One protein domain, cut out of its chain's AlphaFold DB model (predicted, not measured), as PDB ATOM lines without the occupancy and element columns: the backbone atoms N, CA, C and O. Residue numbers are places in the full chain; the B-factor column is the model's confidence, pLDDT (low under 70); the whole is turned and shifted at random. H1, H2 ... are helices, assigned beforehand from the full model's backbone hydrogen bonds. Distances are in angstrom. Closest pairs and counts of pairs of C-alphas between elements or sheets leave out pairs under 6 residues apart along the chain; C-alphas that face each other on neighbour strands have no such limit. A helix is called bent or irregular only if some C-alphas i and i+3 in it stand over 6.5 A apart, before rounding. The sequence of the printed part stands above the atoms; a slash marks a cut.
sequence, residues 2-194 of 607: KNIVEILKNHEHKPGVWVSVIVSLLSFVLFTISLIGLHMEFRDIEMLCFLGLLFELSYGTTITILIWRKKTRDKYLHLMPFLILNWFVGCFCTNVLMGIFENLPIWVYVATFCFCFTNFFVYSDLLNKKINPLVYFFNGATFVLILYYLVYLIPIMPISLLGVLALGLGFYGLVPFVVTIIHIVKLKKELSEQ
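What this domain is: This is residues 2 to 194 of the 607 residues of the protein "XrtN system VIT domain-containing protein" of Flavobacteriaceae bacterium (UniProt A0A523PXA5). Seven helices form a compact body around H4 at its core: H2 and H3 pack on H4 from one side as an up-and-down bundle, and H5 and H7 pack on it from the other. H6a covers H5, short H6b crosses H7 near its beginning, and H1 touches no helix. The printed part has 193 residues, of which 158 are in the seven named helices, H1 to H7 in order along the chain, with no named strand, and its class is all helix; the whole is compact, with a radius of gyration of the C-alphas of 16.9 A and spans of 46 by 35 by 32 A.

Where its parts are: H1, residues 2 to 12, begins at C-alpha 2 (62.005, -20.902, -6.476). H2 is residues 17 to 39, 32.4 A; H3 43 to 68, 37.9 A; H4 73 to 98, 34.0 A, irregular, with C-alphas 75 and 78 7.6 A apart; H5 106 to 122, 24.4 A. H6, 132 to 163, was assigned as one helix by its hydrogen bonds but is bent, with C-alphas 152 and 155 7.3 A apart: arms H6a, 132 to 152, 30.7 A, and H6b, 155 to 163, irregular, with C-alphas 155 and 158 7.2 A apart. H7, 171 to 193, 33.1 A, is irregular, with C-alphas 173 and 176 7.4 A apart, and ends at C-alpha 193 (71.726, -14.082, 16.365).

How they stand to each other: H3 and H4, a hairpin, touch closest at C-alphas of Ile 67 and Arg 73, 4.5 A. H4 touches H5 with residues 81 to 88 alone, closest at C-alphas of Pro 81 and Phe 120, 5.2 A. H5 and H6a touch at a steep tilt of 52 degrees, closest at C-alphas of Phe 115 and Thr 142, 5.3 A. Every O i to N i+4 pair is within hydrogen-bond range in H1 and H2, but 18 of 22 in H3, 17 of 22 in H4, 11 of 13 in H5, 14 of 17 in H6a, 4 of 5 in H6b and 14 of 19 in H7.

The domain as a whole: The farthest C-alphas, of Asp 44 and Glu 193, are 50.3 A apart. The printed part has no cut and no long link. Residues 2 to 12, 40 to 44 and 125 to 131 are under pLDDT 70.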
ATOM      1  N   LYS A   2      62.414 -19.477  -6.591       42.16
ATOM      2  CA  LYS A   2      62.005 -20.902  -6.476       42.16
ATOM      3  C   LYS A   2      62.007 -21.451  -5.033       42.16
ATOM      4  O   LYS A   2      60.960 -21.896  -4.583       42.16
ATOM      5  N   ASN A   3      63.088 -21.259  -4.266       56.38
ATOM      6  CA  ASN A   3      63.125 -21.684  -2.853       56.38
ATOM      7  C   ASN A   3      62.069 -21.002  -1.968       56.38
ATOM      8  O   ASN A   3      61.594 -21.613  -1.028       56.38
ATOM      9  N   ILE A   4      61.683 -19.752  -2.251       57.31
ATOM     10  CA  ILE A   4      60.687 -19.034  -1.433       57.31
ATOM     11  C   ILE A   4      59.298 -19.633  -1.661       57.31
ATOM     12  O   ILE A   4      58.574 -19.868  -0.705       57.31
ATOM     13  N   VAL A   5      58.945 -19.928  -2.916       59.72
ATOM     14  CA  VAL A   5      57.659 -20.556  -3.263       59.72
ATOM     15  C   VAL A   5      57.554 -21.962  -2.664       59.72
ATOM     16  O   VAL A   5      56.498 -22.348  -2.178       59.72
ATOM     17  N   GLU A   6      58.650 -22.715  -2.652       57.59
ATOM     18  CA  GLU A   6      58.701 -24.067  -2.085       57.59
ATOM     19  C   GLU A   6      58.633 -24.065  -0.548       57.59
ATOM     20  O   GLU A   6      57.898 -24.848   0.052       57.59
ATOM     21  N   ILE A   7      59.308 -23.111   0.099       60.56
ATOM     22  CA  ILE A   7      59.215 -22.881   1.545       60.56
ATOM     23  C   ILE A   7      57.797 -22.429   1.945       60.56
ATOM     24  O   ILE A   7      57.279 -22.884   2.964       60.56
ATOM     25  N   LEU A   8      57.144 -21.580   1.141       62.47
ATOM     26  CA  LEU A   8      55.759 -21.156   1.368       62.47
ATOM     27  C   LEU A   8      54.779 -22.331   1.249       62.47
ATOM     28  O   LEU A   8      53.954 -22.503   2.142       62.47
ATOM     29  N   LYS A   9      54.934 -23.200   0.239       61.62
ATOM     30  CA  LYS A   9      54.138 -24.436   0.108       61.62
ATOM     31  C   LYS A   9      54.292 -25.358   1.318       61.62
ATOM     32  O   LYS A   9      53.305 -25.841   1.863       61.62
ATOM     33  N   ASN A  10      55.515 -25.551   1.811       63.44
ATOM     34  CA  ASN A  10      55.745 -26.337   3.029       63.44
ATOM     35  C   ASN A  10      55.134 -25.679   4.274       63.44
ATOM     36  O   ASN A  10      54.762 -26.364   5.230       63.44
ATOM     37  N   HIS A  11      55.014 -24.351   4.279       67.00
ATOM     38  CA  HIS A  11      54.389 -23.628   5.371       67.00
ATOM     39  C   HIS A  11      52.855 -23.704   5.346       67.00
ATOM     40  O   HIS A  11      52.255 -23.775   6.422       67.00
ATOM     41  N   GLU A  12      52.235 -23.749   4.163       65.12
ATOM     42  CA  GLU A  12      50.783 -23.922   3.975       65.12
ATOM     43  C   GLU A  12      50.261 -25.226   4.591       65.12
ATOM     44  O   GLU A  12      49.152 -25.263   5.125       65.12
ATOM     45  N   HIS A  13      51.072 -26.286   4.589       73.38
ATOM     46  CA  HIS A  13      50.693 -27.586   5.149       73.38
ATOM     47  C   HIS A  13      50.799 -27.674   6.682       73.38
ATOM     48  O   HIS A  13      50.426 -28.695   7.266       73.38
ATOM     49  N   LYS A  14      51.271 -26.624   7.374       82.06
ATOM     50  CA  LYS A  14      51.311 -26.616   8.844       82.06
ATOM     51  C   LYS A  14      49.898 -26.513   9.440       82.06
ATOM     52  O   LYS A  14      49.036 -25.814   8.900       82.06
ATOM     53  N   PRO A  15      49.646 -27.159  10.594       84.12
ATOM     54  CA  PRO A  15      48.317 -27.195  11.192       84.12
ATOM     55  C   PRO A  15      47.798 -25.781  11.487       84.12
ATOM     56  O   PRO A  15      48.502 -24.953  12.066       84.12
ATOM     57  N   GLY A  16      46.552 -25.519  11.089       86.25
ATOM     58  CA  GLY A  16      45.842 -24.266  11.362       86.25
ATOM     59  C   GLY A  16      46.182 -23.083  10.447       86.25
ATOM     60  O   GLY A  16      45.521 -22.054  10.564       86.25
ATOM     61  N   VAL A  17      47.148 -23.202   9.523       88.25
ATOM     62  CA  VAL A  17      47.504 -22.101   8.604       88.25
ATOM     63  C   VAL A  17      46.350 -21.780   7.659       88.25
ATOM     64  O   VAL A  17      45.935 -20.630   7.598       88.25
ATOM     65  N   TRP A  18      45.761 -22.787   7.008       88.38
ATOM     66  CA  TRP A  18      44.609 -22.598   6.114       88.38
ATOM     67  C   TRP A  18      43.425 -21.901   6.788       88.38
ATOM     68  O   TRP A  18      42.899 -20.927   6.258       88.38
ATOM     69  N   VAL A  19      43.053 -22.346   7.992       90.69
ATOM     70  CA  VAL A  19      41.984 -21.709   8.779       90.69
ATOM     71  C   VAL A  19      42.342 -20.256   9.091       90.69
ATOM     72  O   VAL A  19      41.513 -19.369   8.926       90.69
ATOM     73  N   SER A  20      43.593 -19.996   9.481       92.12
ATOM     74  CA  SER A  20      44.070 -18.645   9.794       92.12
ATOM     75  C   SER A  20      44.045 -17.716   8.582       92.12
ATOM     76  O   SER A  20      43.649 -16.563   8.717       92.12
ATOM     77  N   VAL A  21      44.417 -18.208   7.397       91.56
ATOM     78  CA  VAL A  21      44.347 -17.446   6.141       91.56
ATOM     79  C   VAL A  21      42.900 -17.103   5.803       91.56
ATOM     80  O   VAL A  21      42.612 -15.942   5.530       91.56
ATOM     81  N   ILE A  22      41.991 -18.081   5.870       91.94
ATOM     82  CA  ILE A  22      40.569 -17.880   5.557       91.94
ATOM     83  C   ILE A  22      39.948 -16.848   6.500       91.94
ATOM     84  O   ILE A  22      39.328 -15.899   6.027       91.94
ATOM     85  N   VAL A  23      40.149 -16.994   7.814       92.94
ATOM     86  CA  VAL A  23      39.610 -16.051   8.807       92.94
ATOM     87  C   VAL A  23      40.196 -14.655   8.601       92.94
ATOM     88  O   VAL A  23      39.441 -13.694   8.525       92.94
ATOM     89  N   SER A  24      41.517 -14.538   8.423       93.19
ATOM     90  CA  SER A  24      42.162 -13.231   8.226       93.19
ATOM     91  C   SER A  24      41.676 -12.532   6.957       93.19
ATOM     92  O   SER A  24      41.464 -11.323   6.963       93.19
ATOM     93  N   LEU A  25      41.495 -13.282   5.865       93.19
ATOM     94  CA  LEU A  25      41.010 -12.739   4.599       93.19
ATOM     95  C   LEU A  25      39.546 -12.315   4.711       93.19
ATOM     96  O   LEU A  25      39.204 -11.225   4.265       93.19
ATOM     97  N   LEU A  26      38.704 -13.130   5.351       93.25
ATOM     98  CA  LEU A  26      37.305 -12.790   5.604       93.25
ATOM     99  C   LEU A  26      37.189 -11.517   6.452       93.25
ATOM    100  O   LEU A  26      36.512 -10.580   6.040       93.25
ATOM    101  N   SER A  27      37.889 -11.446   7.588       92.00
ATOM    102  CA  SER A  27      37.882 -10.273   8.468       92.00
ATOM    103  C   SER A  27      38.401  -9.021   7.763       92.00
ATOM    104  O   SER A  27      37.791  -7.958   7.861       92.00
ATOM    105  N   PHE A  28      39.473  -9.139   6.975       91.31
ATOM    106  CA  PHE A  28      39.996  -8.023   6.187       91.31
ATOM    107  C   PHE A  28      39.006  -7.544   5.112       91.31
ATOM    108  O   PHE A  28      38.849  -6.342   4.905       91.31
ATOM    109  N   VAL A  29      38.295  -8.458   4.445       92.44
ATOM    110  CA  VAL A  29      37.261  -8.102   3.461       92.44
ATOM    111  C   VAL A  29      36.074  -7.416   4.140       92.44
ATOM    112  O   VAL A  29      35.649  -6.357   3.685       92.44
ATOM    113  N   LEU A  30      35.580  -7.946   5.263       91.56
ATOM    114  CA  LEU A  30      34.501  -7.310   6.029       91.56
ATOM    115  C   LEU A  30      34.897  -5.902   6.491       91.56
ATOM    116  O   LEU A  30      34.130  -4.953   6.326       91.56
ATOM    117  N   PHE A  31      36.123  -5.751   6.993       91.69
ATOM    118  CA  PHE A  31      36.664  -4.464   7.408       91.69
ATOM    119  C   PHE A  31      36.806  -3.476   6.242       91.69
ATOM    120  O   PHE A  31      36.410  -2.320   6.364       91.69
ATOM    121  N   THR A  32      37.333  -3.906   5.093       90.12
ATOM    122  CA  THR A  32      37.502  -3.019   3.928       90.12
ATOM    123  C   THR A  32      36.162  -2.586   3.337       90.12
ATOM    124  O   THR A  32      36.006  -1.408   3.020       90.12
ATOM    125  N   ILE A  33      35.170  -3.481   3.259       89.31
ATOM    126  CA  ILE A  33      33.800  -3.130   2.857       89.31
ATOM    127  C   ILE A  33      33.199  -2.121   3.837       89.31
ATOM    128  O   ILE A  33      32.605  -1.138   3.402       89.31
ATOM    129  N   SER A  34      33.401  -2.313   5.143       86.81
ATOM    130  CA  SER A  34      32.933  -1.370   6.162       86.81
ATOM    131  C   SER A  34      33.614  -0.001   6.059       86.81
ATOM    132  O   SER A  34      32.940   1.022   6.104       86.81
ATOM    133  N   LEU A  35      34.929   0.052   5.811       84.50
ATOM    134  CA  LEU A  35      35.635   1.316   5.574       84.50
ATOM    135  C   LEU A  35      35.147   2.041   4.317       84.50
ATOM    136  O   LEU A  35      34.987   3.261   4.339       84.50
ATOM    137  N   ILE A  36      34.908   1.309   3.225       83.94
ATOM    138  CA  ILE A  36      34.322   1.878   2.005       83.94
ATOM    139  C   ILE A  36      32.910   2.384   2.311       83.94
ATOM    140  O   ILE A  36      32.580   3.506   1.939       83.94
ATOM    141  N   GLY A  37      32.118   1.610   3.053       77.12
ATOM    142  CA  GLY A  37      30.806   2.009   3.552       77.12
ATOM    143  C   GLY A  37      30.860   3.308   4.353       77.12
ATOM    144  O   GLY A  37      30.094   4.217   4.065       77.12
ATOM    145  N   LEU A  38      31.817   3.456   5.271       72.50
ATOM    146  CA  LEU A  38      32.019   4.662   6.083       72.50
ATOM    147  C   LEU A  38      32.480   5.874   5.253       72.50
ATOM    148  O   LEU A  38      32.122   7.024   5.542       72.50
ATOM    149  N   HIS A  39      33.295   5.644   4.221       70.62
ATOM    150  CA  HIS A  39      33.692   6.697   3.287       70.62
ATOM    151  C   HIS A  39      32.497   7.171   2.454       70.62
ATOM    152  O   HIS A  39      32.304   8.371   2.295       70.62
ATOM    153  N   MET A  40      31.666   6.224   2.024       65.81
ATOM    154  CA  MET A  40      30.415   6.447   1.304       65.81
ATOM    155  C   MET A  40      29.220   6.737   2.237       65.81
ATOM    156  O   MET A  40      28.100   6.778   1.756       65.81
ATOM    157  N   GLU A  41      29.449   6.898   3.549       61.34
ATOM    158  CA  GLU A  41      28.469   7.212   4.613       61.34
ATOM    159  C   GLU A  41      27.266   6.260   4.769       61.34
ATOM    160  O   GLU A  41      26.257   6.602   5.390       61.34
ATOM    161  N   PHE A  42      27.387   5.019   4.302       64.44
ATOM    162  CA  PHE A  42      26.417   3.956   4.563       64.44
ATOM    163  C   PHE A  42      26.622   3.357   5.962       64.44
ATOM    164  O   PHE A  42      27.342   2.371   6.130       64.44
ATOM    165  N   ARG A  43      25.966   3.941   6.973       61.56
ATOM    166  CA  ARG A  43      26.087   3.518   8.384       61.56
ATOM    167  C   ARG A  43      25.637   2.080   8.654       61.56
ATOM    168  O   ARG A  43      26.217   1.424   9.507       61.56
ATOM    169  N   ASP A  44      24.673   1.549   7.903       69.50
ATOM    170  CA  ASP A  44      24.188   0.172   8.113       69.50
ATOM    171  C   ASP A  44      25.279  -0.886   7.860       69.50
ATOM    172  O   ASP A  44      25.243  -1.986   8.413       69.50
ATOM    173  N   ILE A  45      26.296  -0.540   7.061       75.94
ATOM    174  CA  ILE A  45      27.431  -1.416   6.746       75.94
ATOM    175  C   ILE A  45      28.385  -1.539   7.949       75.94
ATOM    176  O   ILE A  45      29.126  -2.519   8.042       75.94
ATOM    177  N   GLU A  46      28.318  -0.636   8.935       74.88
ATOM    178  CA  GLU A  46      29.111  -0.722  10.172       74.88
ATOM    179  C   GLU A  46      28.820  -2.022  10.949       74.88
ATOM    180  O   GLU A  46      29.708  -2.560  11.613       74.88
ATOM    181  N   MET A  47      27.627  -2.612  10.782       83.00
ATOM    182  CA  MET A  47      27.274  -3.920  11.356       83.00
ATOM    183  C   MET A  47      28.180  -5.062  10.863       83.00
ATOM    184  O   MET A  47      28.352  -6.061  11.565       83.00
ATOM    185  N   LEU A  48      28.826  -4.920   9.699       87.56
ATOM    186  CA  LEU A  48      29.826  -5.883   9.232       87.56
ATOM    187  C   LEU A  48      31.079  -5.889  10.116       87.56
ATOM    188  O   LEU A  48      31.665  -6.953  10.308       87.56
ATOM    189  N   CYS A  49      31.462  -4.747  10.702       87.44
ATOM    190  CA  CYS A  49      32.542  -4.704  11.693       87.44
ATOM    191  C   CYS A  49      32.167  -5.496  12.946       87.44
ATOM    192  O   CYS A  49      33.014  -6.196  13.493       87.44
ATOM    193  N   PHE A  50      30.905  -5.434  13.383       88.31
ATOM    194  CA  PHE A  50      30.442  -6.222  14.525       88.31
ATOM    195  C   PHE A  50      30.535  -7.730  14.248       88.31
ATOM    196  O   PHE A  50      31.065  -8.477  15.069       88.31
ATOM    197  N   LEU A  51      30.103  -8.180  13.063       88.88
ATOM    198  CA  LEU A  51      30.274  -9.576  12.640       88.88
ATOM    199  C   LEU A  51      31.756  -9.972  12.546       88.88
ATOM    200  O   LEU A  51      32.134 -11.039  13.028       88.88
ATOM    201  N   GLY A  52      32.599  -9.104  11.980       89.94
ATOM    202  CA  GLY A  52      34.050  -9.296  11.923       89.94
ATOM    203  C   GLY A  52      34.665  -9.505  13.309       89.94
ATOM    204  O   GLY A  52      35.416 -10.459  13.509       89.94
ATOM    205  N   LEU A  53      34.265  -8.694  14.292       91.38
ATOM    206  CA  LEU A  53      34.735  -8.806  15.676       91.38
ATOM    207  C   LEU A  53      34.356 -10.138  16.333       91.38
ATOM    208  O   LEU A  53      35.157 -10.688  17.084       91.38
ATOM    209  N   LEU A  54      33.178 -10.704  16.044       90.38
ATOM    210  CA  LEU A  54      32.802 -12.028  16.566       90.38
ATOM    211  C   LEU A  54      33.736 -13.131  16.041       90.38
ATOM    212  O   LEU A  54      34.187 -13.996  16.805       90.38
ATOM    213  N   PHE A  55      34.073 -13.091  14.748       90.69
ATOM    214  CA  PHE A  55      35.041 -14.018  14.157       90.69
ATOM    215  C   PHE A  55      36.446 -13.814  14.731       90.69
ATOM    216  O   PHE A  55      37.129 -14.782  15.060       90.69
ATOM    217  N   GLU A  56      36.873 -12.569  14.913       92.12
ATOM    218  CA  GLU A  56      38.205 -12.254  15.430       92.12
ATOM    219  C   GLU A  56      38.373 -12.582  16.911       92.12
ATOM    220  O   GLU A  56      39.431 -13.071  17.300       92.12
ATOM    221  N   LEU A  57      37.351 -12.364  17.742       91.81
ATOM    222  CA  LEU A  57      37.383 -12.732  19.157       91.81
ATOM    223  C   LEU A  57      37.415 -14.254  19.323       91.81
ATOM    224  O   LEU A  57      38.225 -14.777  20.092       91.81
ATOM    225  N   SER A  58      36.588 -14.990  18.574       91.38
ATOM    226  CA  SER A  58      36.580 -16.461  18.615       91.38
ATOM    227  C   SER A  58      37.893 -17.060  18.088       91.38
ATOM    228  O   SER A  58      38.500 -17.917  18.737       91.38
ATOM    229  N   TYR A  59      38.410 -16.565  16.963       93.75
ATOM    230  CA  TYR A  59      39.717 -16.968  16.444       93.75
ATOM    231  C   TYR A  59      40.863 -16.564  17.386       93.75
ATOM    232  O   TYR A  59      41.726 -17.373  17.729       93.75
ATOM    233  N   GLY A  60      40.858 -15.322  17.864       92.38
ATOM    234  CA  GLY A  60      41.893 -14.773  18.728       92.38
ATOM    235  C   GLY A  60      42.010 -15.539  20.040       92.38
ATOM    236  O   GLY A  60      43.112 -15.920  20.434       92.38
ATOM    237  N   THR A  61      40.885 -15.838  20.693       91.38
ATOM    238  CA  THR A  61      40.861 -16.626  21.937       91.38
ATOM    239  C   THR A  61      41.328 -18.064  21.715       91.38
ATOM    240  O   THR A  61      42.196 -18.541  22.451       91.38
ATOM    241  N   THR A  62      40.833 -18.747  20.679       92.12
ATOM    242  CA  THR A  62      41.215 -20.140  20.383       92.12
ATOM    243  C   THR A  62      42.709 -20.280  20.089       92.12
ATOM    244  O   THR A  62      43.378 -21.113  20.706       92.12
ATOM    245  N   ILE A  63      43.272 -19.434  19.221       92.38
ATOM    246  CA  ILE A  63      44.707 -19.460  18.904       92.38
ATOM    247  C   ILE A  63      45.555 -19.057  20.113       92.38
ATOM    248  O   ILE A  63      46.567 -19.706  20.384       92.38
ATOM    249  N   THR A  64      45.131 -18.057  20.893       91.94
ATOM    250  CA  THR A  64      45.845 -17.662  22.120       91.94
ATOM    251  C   THR A  64      45.940 -18.829  23.104       91.94
ATOM    252  O   THR A  64      47.025 -19.109  23.614       91.94
ATOM    253  N   ILE A  65      44.850 -19.576  23.320       90.88
ATOM    254  CA  ILE A  65      44.842 -20.762  24.192       90.88
ATOM    255  C   ILE A  65      45.774 -21.856  23.650       90.88
ATOM    256  O   ILE A  65      46.524 -22.466  24.420       90.88
ATOM    257  N   LEU A  66      45.756 -22.108  22.337       90.62
ATOM    258  CA  LEU A  66      46.613 -23.118  21.704       90.62
ATOM    259  C   LEU A  66      48.107 -22.789  21.829       90.62
ATOM    260  O   LEU A  66      48.907 -23.703  22.054       90.62
ATOM    261  N   ILE A  67      48.474 -21.508  21.724       88.44
ATOM    262  CA  ILE A  67      49.855 -21.027  21.877       88.44
ATOM    263  C   ILE A  67      50.276 -21.004  23.354       88.44
ATOM    264  O   ILE A  67      51.416 -21.347  23.671       88.44
ATOM    265  N   TRP A  68      49.374 -20.639  24.271       87.31
ATOM    266  CA  TRP A  68      49.665 -20.571  25.707       87.31
ATOM    267  C   TRP A  68      49.918 -21.960  26.313       87.31
ATOM    268  O   TRP A  68      50.792 -22.135  27.165       87.31
ATOM    269  N   ARG A  69      49.170 -22.982  25.881       88.56
ATOM    270  CA  ARG A  69      49.293 -24.348  26.415       88.56
ATOM    271  C   ARG A  69      50.653 -24.965  26.071       88.56
ATOM    272  O   ARG A  69      50.928 -25.286  24.919       88.56
ATOM    273  N   LYS A  70      51.473 -25.246  27.097       79.06
ATOM    274  CA  LYS A  70      52.845 -25.790  26.962       79.06
ATOM    275  C   LYS A  70      52.937 -27.028  26.054       79.06
ATOM    276  O   LYS A  70      53.883 -27.136  25.290       79.06
ATOM    277  N   LYS A  71      51.939 -27.923  26.091       82.06
ATOM    278  CA  LYS A  71      51.887 -29.152  25.272       82.06
ATOM    279  C   LYS A  71      51.692 -28.890  23.770       82.06
ATOM    280  O   LYS A  71      52.114 -29.699  22.954       82.06
ATOM    281  N   THR A  72      51.024 -27.799  23.401       83.38
ATOM    282  CA  THR A  72      50.670 -27.473  22.007       83.38
ATOM    283  C   THR A  72      51.425 -26.264  21.461       83.38
ATOM    284  O   THR A  72      51.379 -26.025  20.258       83.38
ATOM    285  N   ARG A  73      52.155 -25.534  22.313       81.94
ATOM    286  CA  ARG A  73      52.870 -24.299  21.975       81.94
ATOM    287  C   ARG A  73      53.746 -24.432  20.733       81.94
ATOM    288  O   ARG A  73      53.551 -23.683  19.782       81.94
ATOM    289  N   ASP A  74      54.657 -25.401  20.711       80.25
ATOM    290  CA  ASP A  74      55.620 -25.548  19.608       80.25
ATOM    291  C   ASP A  74      54.939 -25.908  18.281       80.25
ATOM    292  O   ASP A  74      55.425 -25.558  17.208       80.25
ATOM    293  N   LYS A  75      53.756 -26.534  18.353       84.50
ATOM    294  CA  LYS A  75      52.954 -26.902  17.184       84.50
ATOM    295  C   LYS A  75      52.232 -25.713  16.547       84.50
ATOM    296  O   LYS A  75      51.958 -25.787  15.357       84.50
ATOM    297  N   TYR A  76      51.893 -24.663  17.301       86.81
ATOM    298  CA  TYR A  76      51.063 -23.542  16.818       86.81
ATOM    299  C   TYR A  76      51.744 -22.171  16.892       86.81
ATOM    300  O   TYR A  76      51.156 -21.177  16.472       86.81
ATOM    301  N   LEU A  77      52.985 -22.088  17.381       86.62
ATOM    302  CA  LEU A  77      53.722 -20.826  17.512       86.62
ATOM    303  C   LEU A  77      53.868 -20.073  16.177       86.62
ATOM    304  O   LEU A  77      53.937 -18.846  16.169       86.62
ATOM    305  N   HIS A  78      53.873 -20.787  15.049       86.25
ATOM    306  CA  HIS A  78      53.929 -20.194  13.711       86.25
ATOM    307  C   HIS A  78      52.669 -19.405  13.324       86.25
ATOM    308  O   HIS A  78      52.699 -18.678  12.338       86.25
ATOM    309  N   LEU A  79      51.573 -19.522  14.083       90.88
ATOM    310  CA  LEU A  79      50.347 -18.744  13.874       90.88
ATOM    311  C   LEU A  79      50.380 -17.369  14.559       90.88
ATOM    312  O   LEU A  79      49.458 -16.578  14.382       90.88
ATOM    313  N   MET A  80      51.443 -17.044  15.303       90.50
ATOM    314  CA  MET A  80      51.559 -15.766  16.013       90.50
ATOM    315  C   MET A  80      51.408 -14.521  15.110       90.50
ATOM    316  O   MET A  80      50.704 -13.597  15.517       90.50
ATOM    317  N   PRO A  81      51.994 -14.457  13.893       92.38
ATOM    318  CA  PRO A  81      51.773 -13.324  12.989       92.38
ATOM    319  C   PRO A  81      50.304 -13.158  12.575       92.38
ATOM    320  O   PRO A  81      49.812 -12.032  12.531       92.38
ATOM    321  N   PHE A  82      49.587 -14.265  12.333       93.75
ATOM    322  CA  PHE A  82      48.153 -14.232  12.028       93.75
ATOM    323  C   PHE A  82      47.338 -13.724  13.220       93.75
ATOM    324  O   PHE A  82      46.421 -12.929  13.035       93.75
ATOM    325  N   LEU A  83      47.685 -14.137  14.442       94.56
ATOM    326  CA  LEU A  83      47.029 -13.648  15.655       94.56
ATOM    327  C   LEU A  83      47.165 -12.124  15.790       94.56
ATOM    328  O   LEU A  83      46.167 -11.435  15.980       94.56
ATOM    329  N   ILE A  84      48.382 -11.591  15.621       95.19
ATOM    330  CA  ILE A  84      48.640 -10.144  15.695       95.19
ATOM    331  C   ILE A  84      47.907  -9.389  14.583       95.19
ATOM    332  O   ILE A  84      47.313  -8.346  14.852       95.19
ATOM    333  N   LEU A  85      47.923  -9.911  13.351       95.69
ATOM    334  CA  LEU A  85      47.197  -9.316  12.229       95.69
ATOM    335  C   LEU A  85      45.708  -9.160  12.563       95.69
ATOM    336  O   LEU A  85      45.184  -8.054  12.470       95.69
ATOM    337  N   ASN A  86      45.053 -10.237  13.005       95.31
ATOM    338  CA  ASN A  86      43.624 -10.219  13.329       95.31
ATOM    339  C   ASN A  86      43.302  -9.330  14.533       95.31
ATOM    340  O   ASN A  86      42.277  -8.658  14.539       95.31
ATOM    341  N   TRP A  87      44.187  -9.253  15.531       96.06
ATOM    342  CA  TRP A  87      44.004  -8.311  16.633       96.06
ATOM    343  C   TRP A  87      44.013  -6.851  16.172       96.06
ATOM    344  O   TRP A  87      43.206  -6.069  16.669       96.06
ATOM    345  N   PHE A  88      44.864  -6.468  15.213       96.25
ATOM    346  CA  PHE A  88      44.838  -5.107  14.665       96.25
ATOM    347  C   PHE A  88      43.639  -4.842  13.756       96.25
ATOM    348  O   PHE A  88      43.092  -3.742  13.824       96.25
ATOM    349  N   VAL A  89      43.195  -5.821  12.957       95.19
ATOM    350  CA  VAL A  89      41.928  -5.682  12.211       95.19
ATOM    351  C   VAL A  89      40.789  -5.404  13.197       95.19
ATOM    352  O   VAL A  89      40.071  -4.421  13.026       95.19
ATOM    353  N   GLY A  90      40.731  -6.129  14.316       94.19
ATOM    354  CA  GLY A  90      39.724  -5.885  15.346       94.19
ATOM    355  C   GLY A  90      39.872  -4.586  16.121       94.19
ATOM    356  O   GLY A  90      38.866  -3.976  16.481       94.19
ATOM    357  N   CYS A  91      41.094  -4.080  16.304       94.06
ATOM    358  CA  CYS A  91      41.289  -2.719  16.807       94.06
ATOM    359  C   CYS A  91      40.624  -1.698  15.880       94.06
ATOM    360  O   CYS A  91      39.935  -0.795  16.352       94.06
ATOM    361  N   PHE A  92      40.786  -1.851  14.563       93.56
ATOM    362  CA  PHE A  92      40.173  -0.943  13.600       93.56
ATOM    363  C   PHE A  92      38.657  -1.132  13.482       93.56
ATOM    364  O   PHE A  92      37.946  -0.131  13.426       93.56
ATOM    365  N   CYS A  93      38.145  -2.364  13.530       91.94
ATOM    366  CA  CYS A  93      36.705  -2.630  13.600       91.94
ATOM    367  C   CYS A  93      36.082  -2.001  14.855       91.94
ATOM    368  O   CYS A  93      35.063  -1.320  14.767       91.94
ATOM    369  N   THR A  94      36.729  -2.148  16.015       89.75
ATOM    370  CA  THR A  94      36.293  -1.513  17.271       89.75
ATOM    371  C   THR A  94      36.339   0.012  17.163       89.75
ATOM    372  O   THR A  94      35.439   0.693  17.651       89.75
ATOM    373  N   ASN A  95      37.350   0.562  16.478       88.69
ATOM    374  CA  ASN A  95      37.448   1.999  16.247       88.69
ATOM    375  C   ASN A  95      36.291   2.551  15.409       88.69
ATOM    376  O   ASN A  95      35.820   3.647  15.695       88.69
ATOM    377  N   VAL A  96      35.825   1.803  14.404       85.31
ATOM    378  CA  VAL A  96      34.645   2.181  13.610       85.31
ATOM    379  C   VAL A  96      33.389   2.220  14.489       85.31
ATOM    380  O   VAL A  96      32.619   3.164  14.385       85.31
ATOM    381  N   LEU A  97      33.215   1.253  15.397       82.25
ATOM    382  CA  LEU A  97      32.010   1.149  16.233       82.25
ATOM    383  C   LEU A  97      31.962   2.147  17.402       82.25
ATOM    384  O   LEU A  97      30.890   2.638  17.745       82.25
ATOM    385  N   MET A  98      33.097   2.414  18.058       77.62
ATOM    386  CA  MET A  98      33.147   3.222  19.292       77.62
ATOM    387  C   MET A  98      33.837   4.583  19.125       77.62
ATOM    388  O   MET A  98      33.730   5.426  20.015       77.62
ATOM    389  N   GLY A  99      34.542   4.819  18.013       77.69
ATOM    390  CA  GLY A  99      35.203   6.095  17.723       77.69
ATOM    391  C   GLY A  99      36.286   6.485  18.736       77.69
ATOM    392  O   GLY A  99      36.246   7.590  19.277       77.69
ATOM    393  N   ILE A 100      37.238   5.585  19.019       79.56
ATOM    394  CA  ILE A 100      38.368   5.850  19.939       79.56
ATOM    395  C   ILE A 100      39.324   6.886  19.327       79.56
ATOM    396  O   ILE A 100      39.732   7.856  19.965       79.56
ATOM    397  N   PHE A 101      39.671   6.670  18.064       81.56
ATOM    398  CA  PHE A 101      40.319   7.614  17.178       81.56
ATOM    399  C   PHE A 101      39.262   8.203  16.245       81.56
ATOM    400  O   PHE A 101      38.448   7.470  15.679       81.56
ATOM    401  N   GLU A 102      39.341   9.515  16.014       82.31
ATOM    402  CA  GLU A 102      38.696  10.141  14.854       82.31
ATOM    403  C   GLU A 102      39.213   9.519  13.546       82.31
ATOM    404  O   GLU A 102      40.142   8.707  13.550       82.31
ATOM    405  N   ASN A 103      38.651   9.928  12.405       82.44
ATOM    406  CA  ASN A 103      39.003   9.364  11.099       82.44
ATOM    407  C   ASN A 103      40.526   9.278  10.901       82.44
ATOM    408  O   ASN A 103      41.235  10.291  10.924       82.44
ATOM    409  N   LEU A 104      41.021   8.056  10.705       88.94
ATOM    410  CA  LEU A 104      42.436   7.787  10.496       88.94
ATOM    411  C   LEU A 104      42.774   7.940   9.006       88.94
ATOM    412  O   LEU A 104      42.027   7.454   8.152       88.94
ATOM    413  N   PRO A 105      43.898   8.581   8.656       90.50
ATOM    414  CA  PRO A 105      44.331   8.666   7.269       90.50
ATOM    415  C   PRO A 105      44.780   7.292   6.746       90.50
ATOM    416  O   PRO A 105      45.323   6.475   7.489       90.50
ATOM    417  N   ILE A 106      44.615   7.053   5.440       90.31
ATOM    418  CA  ILE A 106      44.843   5.742   4.797       90.31
ATOM    419  C   ILE A 106      46.235   5.163   5.109       90.31
ATOM    420  O   ILE A 106      46.373   3.966   5.365       90.31
ATOM    421  N   TRP A 107      47.266   6.014   5.148       93.62
ATOM    422  CA  TRP A 107      48.643   5.587   5.412       93.62
ATOM    423  C   TRP A 107      48.815   4.900   6.775       93.62
ATOM    424  O   TRP A 107      49.684   4.043   6.907       93.62
ATOM    425  N   VAL A 108      47.980   5.224   7.770       95.50
ATOM    426  CA  VAL A 108      48.025   4.627   9.114       95.50
ATOM    427  C   VAL A 108      47.638   3.149   9.061       95.50
ATOM    428  O   VAL A 108      48.327   2.306   9.642       95.50
ATOM    429  N   TYR A 109      46.592   2.812   8.299       94.06
ATOM    430  CA  TYR A 109      46.210   1.421   8.051       94.06
ATOM    431  C   TYR A 109      47.307   0.683   7.279       94.06
ATOM    432  O   TYR A 109      47.721  -0.402   7.678       94.06
ATOM    433  N   VAL A 110      47.836   1.296   6.212       94.88
ATOM    434  CA  VAL A 110      48.899   0.702   5.382       94.88
ATOM    435  C   VAL A 110      50.161   0.418   6.202       94.88
ATOM    436  O   VAL A 110      50.713  -0.677   6.112       94.88
ATOM    437  N   ALA A 111      50.602   1.361   7.035       96.81
ATOM    438  CA  ALA A 111      51.768   1.190   7.899       96.81
ATOM    439  C   ALA A 111      51.548   0.089   8.951       96.81
ATOM    440  O   ALA A 111      52.440  -0.730   9.170       96.81
ATOM    441  N   THR A 112      50.353   0.013   9.543       96.81
ATOM    442  CA  THR A 112      50.003  -1.040  10.511       96.81
ATOM    443  C   THR A 112      49.973  -2.420   9.857       96.81
ATOM    444  O   THR A 112      50.552  -3.371  10.378       96.81
ATOM    445  N   PHE A 113      49.376  -2.551   8.670       95.38
ATOM    446  CA  PHE A 113      49.392  -3.819   7.940       95.38
ATOM    447  C   PHE A 113      50.782  -4.174   7.408       95.38
ATOM    448  O   PHE A 113      51.122  -5.353   7.367       95.38
ATOM    449  N   CYS A 114      51.625  -3.191   7.083       96.12
ATOM    450  CA  CYS A 114      53.034  -3.418   6.766       96.12
ATOM    451  C   CYS A 114      53.810  -3.962   7.982       96.12
ATOM    452  O   CYS A 114      54.572  -4.922   7.842       96.12
ATOM    453  N   PHE A 115      53.556  -3.446   9.191       96.88
ATOM    454  CA  PHE A 115      54.080  -4.026  10.434       96.88
ATOM    455  C   PHE A 115      53.636  -5.487  10.606       96.88
ATOM    456  O   PHE A 115      54.464  -6.378  10.796       96.88
ATOM    457  N   CYS A 116      52.338  -5.766  10.460       95.31
ATOM    458  CA  CYS A 116      51.814  -7.130  10.552       95.31
ATOM    459  C   CYS A 116      52.422  -8.060   9.493       95.31
ATOM    460  O   CYS A 116      52.823  -9.174   9.814       95.31
ATOM    461  N   PHE A 117      52.535  -7.598   8.246       92.31
ATOM    462  CA  PHE A 117      53.106  -8.364   7.142       92.31
ATOM    463  C   PHE A 117      54.585  -8.680   7.371       92.31
ATOM    464  O   PHE A 117      55.010  -9.820   7.204       92.31
ATOM    465  N   THR A 118      55.376  -7.704   7.819       92.62
ATOM    466  CA  THR A 118      56.794  -7.931   8.134       92.62
ATOM    467  C   THR A 118      56.978  -8.920   9.292       92.62
ATOM    468  O   THR A 118      57.906  -9.727   9.243       92.62
ATOM    469  N   ASN A 119      56.054  -8.975  10.261       91.81
ATOM    470  CA  ASN A 119      56.081  -9.974  11.341       91.81
ATOM    471  C   ASN A 119      55.950 -11.423  10.846       91.81
ATOM    472  O   ASN A 119      56.486 -12.320  11.498       91.81
ATOM    473  N   PHE A 120      55.308 -11.674   9.695       88.50
ATOM    474  CA  PHE A 120      55.293 -13.019   9.107       88.50
ATOM    475  C   PHE A 120      56.692 -13.520   8.806       88.50
ATOM    476  O   PHE A 120      56.932 -14.708   8.945       88.50
ATOM    477  N   PHE A 121      57.607 -12.632   8.436       85.88
ATOM    478  CA  PHE A 121      58.986 -12.973   8.110       85.88
ATOM    479  C   PHE A 121      59.920 -12.860   9.311       85.88
ATOM    480  O   PHE A 121      60.862 -13.629   9.407       85.88
ATOM    481  N   VAL A 122      59.678 -11.924  10.232       86.12
ATOM    482  CA  VAL A 122      60.507 -11.788  11.440       86.12
ATOM    483  C   VAL A 122      60.297 -12.974  12.386       86.12
ATOM    484  O   VAL A 122      61.230 -13.396  13.056       86.12
ATOM    485  N   TYR A 123      59.082 -13.525  12.461       84.06
ATOM    486  CA  TYR A 123      58.770 -14.630  13.381       84.06
ATOM    487  C   TYR A 123      58.932 -16.016  12.764       84.06
ATOM    488  O   TYR A 123      58.652 -17.016  13.433       84.06
ATOM    489  N   SER A 124      59.317 -16.083  11.496       73.25
ATOM    490  CA  SER A 124      59.474 -17.329  10.773       73.25
ATOM    491  C   SER A 124      60.856 -17.388  10.131       73.25
ATOM    492  O   SER A 124      61.349 -16.407   9.586       73.25
ATOM    493  N   ASP A 125      61.468 -18.566  10.109       64.19
ATOM    494  CA  ASP A 125      62.784 -18.762   9.484       64.19
ATOM    495  C   ASP A 125      62.716 -18.787   7.937       64.19
ATOM    496  O   ASP A 125      63.530 -19.424   7.270       64.19
ATOM    497  N   LEU A 126      61.713 -18.142   7.325       58.72
ATOM    498  CA  LEU A 126      61.372 -18.293   5.901       58.72
ATOM    499  C   LEU A 126      62.311 -17.531   4.952       58.72
ATOM    500  O   LEU A 126      62.261 -17.761   3.740       58.72
ATOM    501  N   LEU A 127      63.135 -16.599   5.449       56.53
ATOM    502  CA  LEU A 127      63.944 -15.728   4.593       56.53
ATOM    503  C   LEU A 127      65.411 -16.135   4.472       56.53
ATOM    504  O   LEU A 127      66.147 -16.339   5.430       56.53
ATOM    505  N   ASN A 128      65.858 -16.116   3.217       57.09
ATOM    506  CA  ASN A 128      67.250 -16.231   2.811       57.09
ATOM    507  C   ASN A 128      68.069 -15.025   3.337       57.09
ATOM    508  O   ASN A 128      67.570 -13.895   3.322       57.09
ATOM    509  N   LYS A 129      69.348 -15.223   3.707       58.62
ATOM    510  CA  LYS A 129      70.215 -14.229   4.400       58.62
ATOM    511  C   LYS A 129      70.269 -12.815   3.776       58.62
ATOM    512  O   LYS A 129      70.608 -11.866   4.472       58.62
ATOM    513  N   LYS A 130      69.949 -12.653   2.483       55.12
ATOM    514  CA  LYS A 130      69.984 -11.360   1.764       55.12
ATOM    515  C   LYS A 130      68.688 -10.536   1.822       55.12
ATOM    516  O   LYS A 130      68.771  -9.320   1.718       55.12
ATOM    517  N   ILE A 131      67.513 -11.159   1.958       60.44
ATOM    518  CA  ILE A 131      66.212 -10.444   1.976       60.44
ATOM    519  C   ILE A 131      65.847 -10.007   3.405       60.44
ATOM    520  O   ILE A 131      65.088  -9.063   3.600       60.44
ATOM    521  N   ASN A 132      66.464 -10.647   4.399       76.38
ATOM    522  CA  ASN A 132      66.235 -10.402   5.817       76.38
ATOM    523  C   ASN A 132      66.393  -8.921   6.238       76.38
ATOM    524  O   ASN A 132      65.473  -8.384   6.852       76.38
ATOM    525  N   PRO A 133      67.470  -8.195   5.865       86.00
ATOM    526  CA  PRO A 133      67.726  -6.868   6.433       86.00
ATOM    527  C   PRO A 133      66.671  -5.810   6.072       86.00
ATOM    528  O   PRO A 133      66.292  -5.006   6.919       86.00
ATOM    529  N   LEU A 134      66.148  -5.827   4.840       89.19
ATOM    530  CA  LEU A 134      65.112  -4.878   4.413       89.19
ATOM    531  C   LEU A 134      63.798  -5.077   5.174       89.19
ATOM    532  O   LEU A 134      63.143  -4.103   5.533       89.19
ATOM    533  N   VAL A 135      63.429  -6.326   5.465       91.25
ATOM    534  CA  VAL A 135      62.241  -6.625   6.276       91.25
ATOM    535  C   VAL A 135      62.396  -6.056   7.681       91.25
ATOM    536  O   VAL A 135      61.478  -5.398   8.161       91.25
ATOM    537  N   TYR A 136      63.563  -6.232   8.306       92.00
ATOM    538  CA  TYR A 136      63.848  -5.642   9.616       92.00
ATOM    539  C   TYR A 136      63.806  -4.109   9.593       92.00
ATOM    540  O   TYR A 136      63.298  -3.515  10.539       92.00
ATOM    541  N   PHE A 137      64.263  -3.464   8.514       95.25
ATOM    542  CA  PHE A 137      64.135  -2.011   8.347       95.25
ATOM    543  C   PHE A 137      62.672  -1.555   8.341       95.25
ATOM    544  O   PHE A 137      62.297  -0.696   9.139       95.25
ATOM    545  N   PHE A 138      61.828  -2.147   7.487       95.69
ATOM    546  CA  PHE A 138      60.407  -1.785   7.425       95.69
ATOM    547  C   PHE A 138      59.668  -2.128   8.717       95.69
ATOM    548  O   PHE A 138      58.807  -1.365   9.156       95.69
ATOM    549  N   ASN A 139      60.027  -3.241   9.356       95.25
ATOM    550  CA  ASN A 139      59.465  -3.640  10.638       95.25
ATOM    551  C   ASN A 139      59.800  -2.609  11.727       95.25
ATOM    552  O   ASN A 139      58.895  -2.136  12.403       95.25
ATOM    553  N   GLY A 140      61.058  -2.164  11.819       96.12
ATOM    554  CA  GLY A 140      61.468  -1.108  12.750       96.12
ATOM    555  C   GLY A 140      60.790   0.234  12.468       96.12
ATOM    556  O   GLY A 140      60.284   0.871  13.388       96.12
ATOM    557  N   ALA A 141      60.713   0.647  11.200       97.12
ATOM    558  CA  ALA A 141      60.047   1.891  10.810       97.12
ATOM    559  C   ALA A 141      58.547   1.886  11.163       97.12
ATOM    560  O   ALA A 141      58.032   2.844  11.737       97.12
ATOM    561  N   THR A 142      57.840   0.795  10.864       97.50
ATOM    562  CA  THR A 142      56.395   0.685  11.130       97.50
ATOM    563  C   THR A 142      56.080   0.406  12.603       97.50
ATOM    564  O   THR A 142      55.029   0.823  13.088       97.50
ATOM    565  N   PHE A 143      57.003  -0.195  13.360       97.12
ATOM    566  CA  PHE A 143      56.856  -0.413  14.801       97.12
ATOM    567  C   PHE A 143      56.729   0.894  15.602       97.12
ATOM    568  O   PHE A 143      56.032   0.921  16.616       97.12
ATOM    569  N   VAL A 144      57.308   2.004  15.124       97.25
ATOM    570  CA  VAL A 144      57.142   3.330  15.754       97.25
ATOM    571  C   VAL A 144      55.663   3.738  15.836       97.25
ATOM    572  O   VAL A 144      55.243   4.314  16.838       97.25
ATOM    573  N   LEU A 145      54.844   3.383  14.838       96.94
ATOM    574  CA  LEU A 145      53.400   3.644  14.864       96.94
ATOM    575  C   LEU A 145      52.681   2.817  15.945       96.94
ATOM    576  O   LEU A 145      51.761   3.311  16.591       96.94
ATOM    577  N   ILE A 146      53.127   1.584  16.194       97.19
ATOM    578  CA  ILE A 146      52.562   0.738  17.255       97.19
ATOM    579  C   ILE A 146      52.899   1.303  18.638       97.19
ATOM    580  O   ILE A 146      52.040   1.335  19.519       97.19
ATOM    581  N   LEU A 147      54.121   1.818  18.812       96.38
ATOM    582  CA  LEU A 147      54.517   2.533  20.028       96.38
ATOM    583  C   LEU A 147      53.696   3.811  20.229       96.38
ATOM    584  O   LEU A 147      53.319   4.119  21.358       96.38
ATOM    585  N   TYR A 148      53.364   4.526  19.150       95.12
ATOM    586  CA  TYR A 148      52.443   5.659  19.222       95.12
ATOM    587  C   TYR A 148      51.061   5.235  19.738       95.12
ATOM    588  O   TYR A 148      50.551   5.866  20.661       95.12
ATOM    589  N   TYR A 149      50.475   4.149  19.213       94.94
ATOM    590  CA  TYR A 149      49.197   3.637  19.726       94.94
ATOM    591  C   TYR A 149      49.271   3.261  21.199       94.94
ATOM    592  O   TYR A 149      48.362   3.595  21.952       94.94
ATOM    593  N   LEU A 150      50.354   2.598  21.614       95.12
ATOM    594  CA  LEU A 150      50.585   2.275  23.016       95.12
ATOM    595  C   LEU A 150      50.516   3.540  23.873       95.12
ATOM    596  O   LEU A 150      49.711   3.580  24.795       95.12
ATOM    597  N   VAL A 151      51.305   4.568  23.548       92.12
ATOM    598  CA  VAL A 151      51.357   5.820  24.323       92.12
ATOM    599  C   VAL A 151      50.011   6.544  24.316       92.12
ATOM    600  O   VAL A 151      49.552   6.984  25.368       92.12
ATOM    601  N   TYR A 152      49.358   6.637  23.157       88.38
ATOM    602  CA  TYR A 152      48.076   7.328  23.019       88.38
ATOM    603  C   TYR A 152      46.953   6.660  23.825       88.38
ATOM    604  O   TYR A 152      46.095   7.351  24.371       88.38
ATOM    605  N   LEU A 153      46.952   5.327  23.924       90.62
ATOM    606  CA  LEU A 153      45.891   4.579  24.598       90.62
ATOM    607  C   LEU A 153      46.138   4.375  26.100       90.62
ATOM    608  O   LEU A 153      45.216   3.928  26.778       90.62
ATOM    609  N   ILE A 154      47.305   4.752  26.651       90.12
ATOM    610  CA  ILE A 154      47.593   4.665  28.102       90.12
ATOM    611  C   ILE A 154      46.413   5.153  28.959       90.12
ATOM    612  O   ILE A 154      46.022   4.428  29.877       90.12
ATOM    613  N   PRO A 155      45.784   6.312  28.673       86.31
ATOM    614  CA  PRO A 155      44.724   6.813  29.535       86.31
ATOM    615  C   PRO A 155      43.420   6.002  29.490       86.31
ATOM    616  O   PRO A 155      42.690   6.005  30.478       86.31
ATOM    617  N   ILE A 156      43.118   5.286  28.394       84.75
ATOM    618  CA  ILE A 156      41.958   4.375  28.356       84.75
ATOM    619  C   ILE A 156      42.273   2.986  28.912       84.75
ATOM    620  O   ILE A 156      41.331   2.276  29.252       84.75
ATOM    621  N   MET A 157      43.542   2.575  29.027       90.44
ATOM    622  CA  MET A 157      43.896   1.199  29.410       90.44
ATOM    623  C   MET A 157      43.176   0.687  30.676       90.44
ATOM    624  O   MET A 157      42.707  -0.453  30.645       90.44
ATOM    625  N   PRO A 158      43.009   1.473  31.765       90.19
ATOM    626  CA  PRO A 158      42.253   1.022  32.937       90.19
ATOM    627  C   PRO A 158      40.786   0.694  32.620       90.19
ATOM    628  O   PRO A 158      40.247  -0.301  33.099       90.19
ATOM    629  N   ILE A 159      40.147   1.499  31.769       87.69
ATOM    630  CA  ILE A 159      38.761   1.289  31.334       87.69
ATOM    631  C   ILE A 159      38.689   0.124  30.353       87.69
ATOM    632  O   ILE A 159      37.773  -0.685  30.439       87.69
ATOM    633  N   SER A 160      39.671  -0.010  29.461       91.00
ATOM    634  CA  SER A 160      39.796  -1.155  28.563       91.00
ATOM    635  C   SER A 160      39.895  -2.469  29.338       91.00
ATOM    636  O   SER A 160      39.257  -3.439  28.942       91.00
ATOM    637  N   LEU A 161      40.604  -2.494  30.475       92.06
ATOM    638  CA  LEU A 161      40.688  -3.665  31.354       92.06
ATOM    639  C   LEU A 161      39.318  -4.058  31.926       92.06
ATOM    640  O   LEU A 161      38.952  -5.231  31.878       92.06
ATOM    641  N   LEU A 162      38.536  -3.087  32.408       90.00
ATOM    642  CA  LEU A 162      37.160  -3.326  32.863       90.00
ATOM    643  C   LEU A 162      36.247  -3.739  31.698       90.00
ATOM    644  O   LEU A 162      35.435  -4.656  31.823       90.00
ATOM    645  N   GLY A 163      36.432  -3.114  30.536       86.62
ATOM    646  CA  GLY A 163      35.696  -3.375  29.303       86.62
ATOM    647  C   GLY A 163      35.959  -4.753  28.694       86.62
ATOM    648  O   GLY A 163      35.216  -5.167  27.807       86.62
ATOM    649  N   VAL A 164      36.963  -5.505  29.162       89.69
ATOM    650  CA  VAL A 164      37.124  -6.919  28.779       89.69
ATOM    651  C   VAL A 164      35.889  -7.731  29.195       89.69
ATOM    652  O   VAL A 164      35.492  -8.645  28.477       89.69
ATOM    653  N   LEU A 165      35.222  -7.366  30.298       86.81
ATOM    654  CA  LEU A 165      33.984  -8.018  30.744       86.81
ATOM    655  C   LEU A 165      32.790  -7.727  29.817       86.81
ATOM    656  O   LEU A 165      31.846  -8.512  29.760       86.81
ATOM    657  N   ALA A 166      32.845  -6.638  29.046       80.38
ATOM    658  CA  ALA A 166      31.836  -6.274  28.058       80.38
ATOM    659  C   ALA A 166      32.083  -7.016  26.731       80.38
ATOM    660  O   ALA A 166      32.536  -6.435  25.743       80.38
ATOM    661  N   LEU A 167      31.810  -8.328  26.723       80.19
ATOM    662  CA  LEU A 167      31.942  -9.214  25.551       80.19
ATOM    663  C   LEU A 167      33.365  -9.286  24.957       80.19
ATOM    664  O   LEU A 167      33.535  -9.652  23.798       80.19
ATOM    665  N   GLY A 168      34.399  -8.944  25.730       83.56
ATOM    666  CA  GLY A 168      35.791  -8.963  25.275       83.56
ATOM    667  C   GLY A 168      36.225  -7.740  24.463       83.56
ATOM    668  O   GLY A 168      37.398  -7.657  24.113       83.56
ATOM    669  N   LEU A 169      35.350  -6.762  24.199       84.69
ATOM    670  CA  LEU A 169      35.681  -5.608  23.347       84.69
ATOM    671  C   LEU A 169      36.779  -4.717  23.943       84.69
ATOM    672  O   LEU A 169      37.625  -4.202  23.212       84.69
ATOM    673  N   GLY A 170      36.838  -4.597  25.275       88.06
ATOM    674  CA  GLY A 170      37.902  -3.848  25.948       88.06
ATOM    675  C   GLY A 170      39.309  -4.400  25.697       88.06
ATOM    676  O   GLY A 170      40.277  -3.649  25.783       88.06
ATOM    677  N   PHE A 171      39.445  -5.672  25.294       93.12
ATOM    678  CA  PHE A 171      40.740  -6.265  24.948       93.12
ATOM    679  C   PHE A 171      41.453  -5.492  23.833       93.12
ATOM    680  O   PHE A 171      42.667  -5.306  23.900       93.12
ATOM    681  N   TYR A 172      40.715  -4.983  22.843       92.81
ATOM    682  CA  TYR A 172      41.303  -4.265  21.711       92.81
ATOM    683  C   TYR A 172      41.974  -2.944  22.117       92.81
ATOM    684  O   TYR A 172      42.959  -2.549  21.499       92.81
ATOM    685  N   GLY A 173      41.547  -2.317  23.220       91.06
ATOM    686  CA  GLY A 173      42.260  -1.175  23.807       91.06
ATOM    687  C   GLY A 173      43.613  -1.542  24.437       91.06
ATOM    688  O   GLY A 173      44.469  -0.679  24.610       91.06
ATOM    689  N   LEU A 174      43.840  -2.825  24.740       94.94
ATOM    690  CA  LEU A 174      45.080  -3.355  25.321       94.94
ATOM    691  C   LEU A 174      46.008  -4.002  24.277       94.94
ATOM    692  O   LEU A 174      47.168  -4.292  24.580       94.94
ATOM    693  N   VAL A 175      45.533  -4.231  23.047       96.00
ATOM    694  CA  VAL A 175      46.282  -4.941  21.994       96.00
ATOM    695  C   VAL A 175      47.646  -4.308  21.701       96.00
ATOM    696  O   VAL A 175      48.625  -5.056  21.712       96.00
ATOM    697  N   PRO A 176      47.795  -2.980  21.496       96.44
ATOM    698  CA  PRO A 176      49.108  -2.392  21.214       96.44
ATOM    699  C   PRO A 176      50.139  -2.649  22.320       96.44
ATOM    700  O   PRO A 176      51.306  -2.908  22.022       96.44
ATOM    701  N   PHE A 177      49.713  -2.666  23.587       96.38
ATOM    702  CA  PHE A 177      50.566  -3.019  24.723       96.38
ATOM    703  C   PHE A 177      51.007  -4.486  24.671       96.38
ATOM    704  O   PHE A 177      52.203  -4.782  24.702       96.38
ATOM    705  N   VAL A 178      50.051  -5.406  24.517       95.69
ATOM    706  CA  VAL A 178      50.313  -6.853  24.460       95.69
ATOM    707  C   VAL A 178      51.221  -7.205  23.276       95.69
ATOM    708  O   VAL A 178      52.221  -7.910  23.440       95.69
ATOM    709  N   VAL A 179      50.925  -6.665  22.091       96.81
ATOM    710  CA  VAL A 179      51.719  -6.858  20.871       96.81
ATOM    711  C   VAL A 179      53.137  -6.323  21.042       96.81
ATOM    712  O   VAL A 179      54.081  -7.003  20.649       96.81
ATOM    713  N   THR A 180      53.306  -5.150  21.661       96.94
ATOM    714  CA  THR A 180      54.631  -4.568  21.924       96.94
ATOM    715  C   THR A 180      55.488  -5.503  22.778       96.94
ATOM    716  O   THR A 180      56.636  -5.771  22.423       96.94
ATOM    717  N   ILE A 181      54.931  -6.080  23.849       95.75
ATOM    718  CA  ILE A 181      55.646  -7.042  24.705       95.75
ATOM    719  C   ILE A 181      56.054  -8.289  23.912       95.75
ATOM    720  O   ILE A 181      57.221  -8.685  23.934       95.75
ATOM    721  N   ILE A 182      55.109  -8.899  23.186       93.44
ATOM    722  CA  ILE A 182      55.370 -10.086  22.356       93.44
ATOM    723  C   ILE A 182      56.478  -9.802  21.340       93.44
ATOM    724  O   ILE A 182      57.399 -10.609  21.181       93.44
ATOM    725  N   HIS A 183      56.386  -8.660  20.662       94.62
ATOM    726  CA  HIS A 183      57.313  -8.267  19.615       94.62
ATOM    727  C   HIS A 183      58.721  -8.043  20.171       94.62
ATOM    728  O   HIS A 183      59.674  -8.596  19.629       94.62
ATOM    729  N   ILE A 184      58.863  -7.348  21.305       93.25
ATOM    730  CA  ILE A 184      60.160  -7.141  21.972       93.25
ATOM    731  C   ILE A 184      60.792  -8.477  22.389       93.25
ATOM    732  O   ILE A 184      61.984  -8.690  22.160       93.25
ATOM    733  N   VAL A 185      60.014  -9.400  22.969       90.75
ATOM    734  CA  VAL A 185      60.522 -10.722  23.380       90.75
ATOM    735  C   VAL A 185      61.014 -11.525  22.175       90.75
ATOM    736  O   VAL A 185      62.081 -12.138  22.241       90.75
ATOM    737  N   LYS A 186      60.267 -11.509  21.063       87.56
ATOM    738  CA  LYS A 186      60.671 -12.186  19.826       87.56
ATOM    739  C   LYS A 186      61.894 -11.538  19.189       87.56
ATOM    740  O   LYS A 186      62.863 -12.241  18.916       87.56
ATOM    741  N   LEU A 187      61.902 -10.216  19.049       87.56
ATOM    742  CA  LEU A 187      63.039  -9.479  18.507       87.56
ATOM    743  C   LEU A 187      64.313  -9.703  19.315       87.56
ATOM    744  O   LEU A 187      65.374  -9.852  18.721       87.56
ATOM    745  N   LYS A 188      64.243  -9.765  20.651       86.12
ATOM    746  CA  LYS A 188      65.435  -9.997  21.481       86.12
ATOM    747  C   LYS A 188      66.125 -11.317  21.134       86.12
ATOM    748  O   LYS A 188      67.351 -11.365  21.127       86.12
ATOM    749  N   LYS A 189      65.349 -12.365  20.836       80.12
ATOM    750  CA  LYS A 189      65.884 -13.657  20.401       80.12
ATOM    751  C   LYS A 189      66.508 -13.534  19.007       80.12
ATOM    752  O   LYS A 189      67.708 -13.733  18.864       80.12
ATOM    753  N   GLU A 190      65.726 -13.100  18.023       79.25
ATOM    754  CA  GLU A 190      66.126 -13.108  16.607       79.25
ATOM    755  C   GLU A 190      67.245 -12.099  16.275       79.25
ATOM    756  O   GLU A 190      68.157 -12.379  15.496       79.25
ATOM    757  N   LEU A 191      67.235 -10.915  16.899       77.56
ATOM    758  CA  LEU A 191      68.263  -9.889  16.686       77.56
ATOM    759  C   LEU A 191      69.599 -10.239  17.353       77.56
ATOM    760  O   LEU A 191      70.636  -9.752  16.900       77.56
ATOM    761  N   SER A 192      69.592 -11.071  18.403       72.69
ATOM    762  CA  SER A 192      70.828 -11.502  19.071       72.69
ATOM    763  C   SER A 192      71.686 -12.416  18.190       72.69
ATOM    764  O   SER A 192      72.910 -12.421  18.315       72.69
ATOM    765  N   GLU A 193      71.061 -13.120  17.244       72.50
ATOM    766  CA  GLU A 193      71.726 -14.082  16.365       72.50
ATOM    767  C   GLU A 193      72.390 -13.413  15.144       72.50
ATOM    768  O   GLU A 193      73.378 -13.927  14.616       72.50
ATOM    769  N   GLN A 194      71.897 -12.248  14.683       77.12
ATOM    770  CA  GLN A 194      72.376 -11.585  13.456       77.12
ATOM    771  C   GLN A 194      72.543 -10.059  13.609       77.12
ATOM    772  O   GLN A 194      71.609  -9.281  13.397       77.12
TER     773      GLN A 194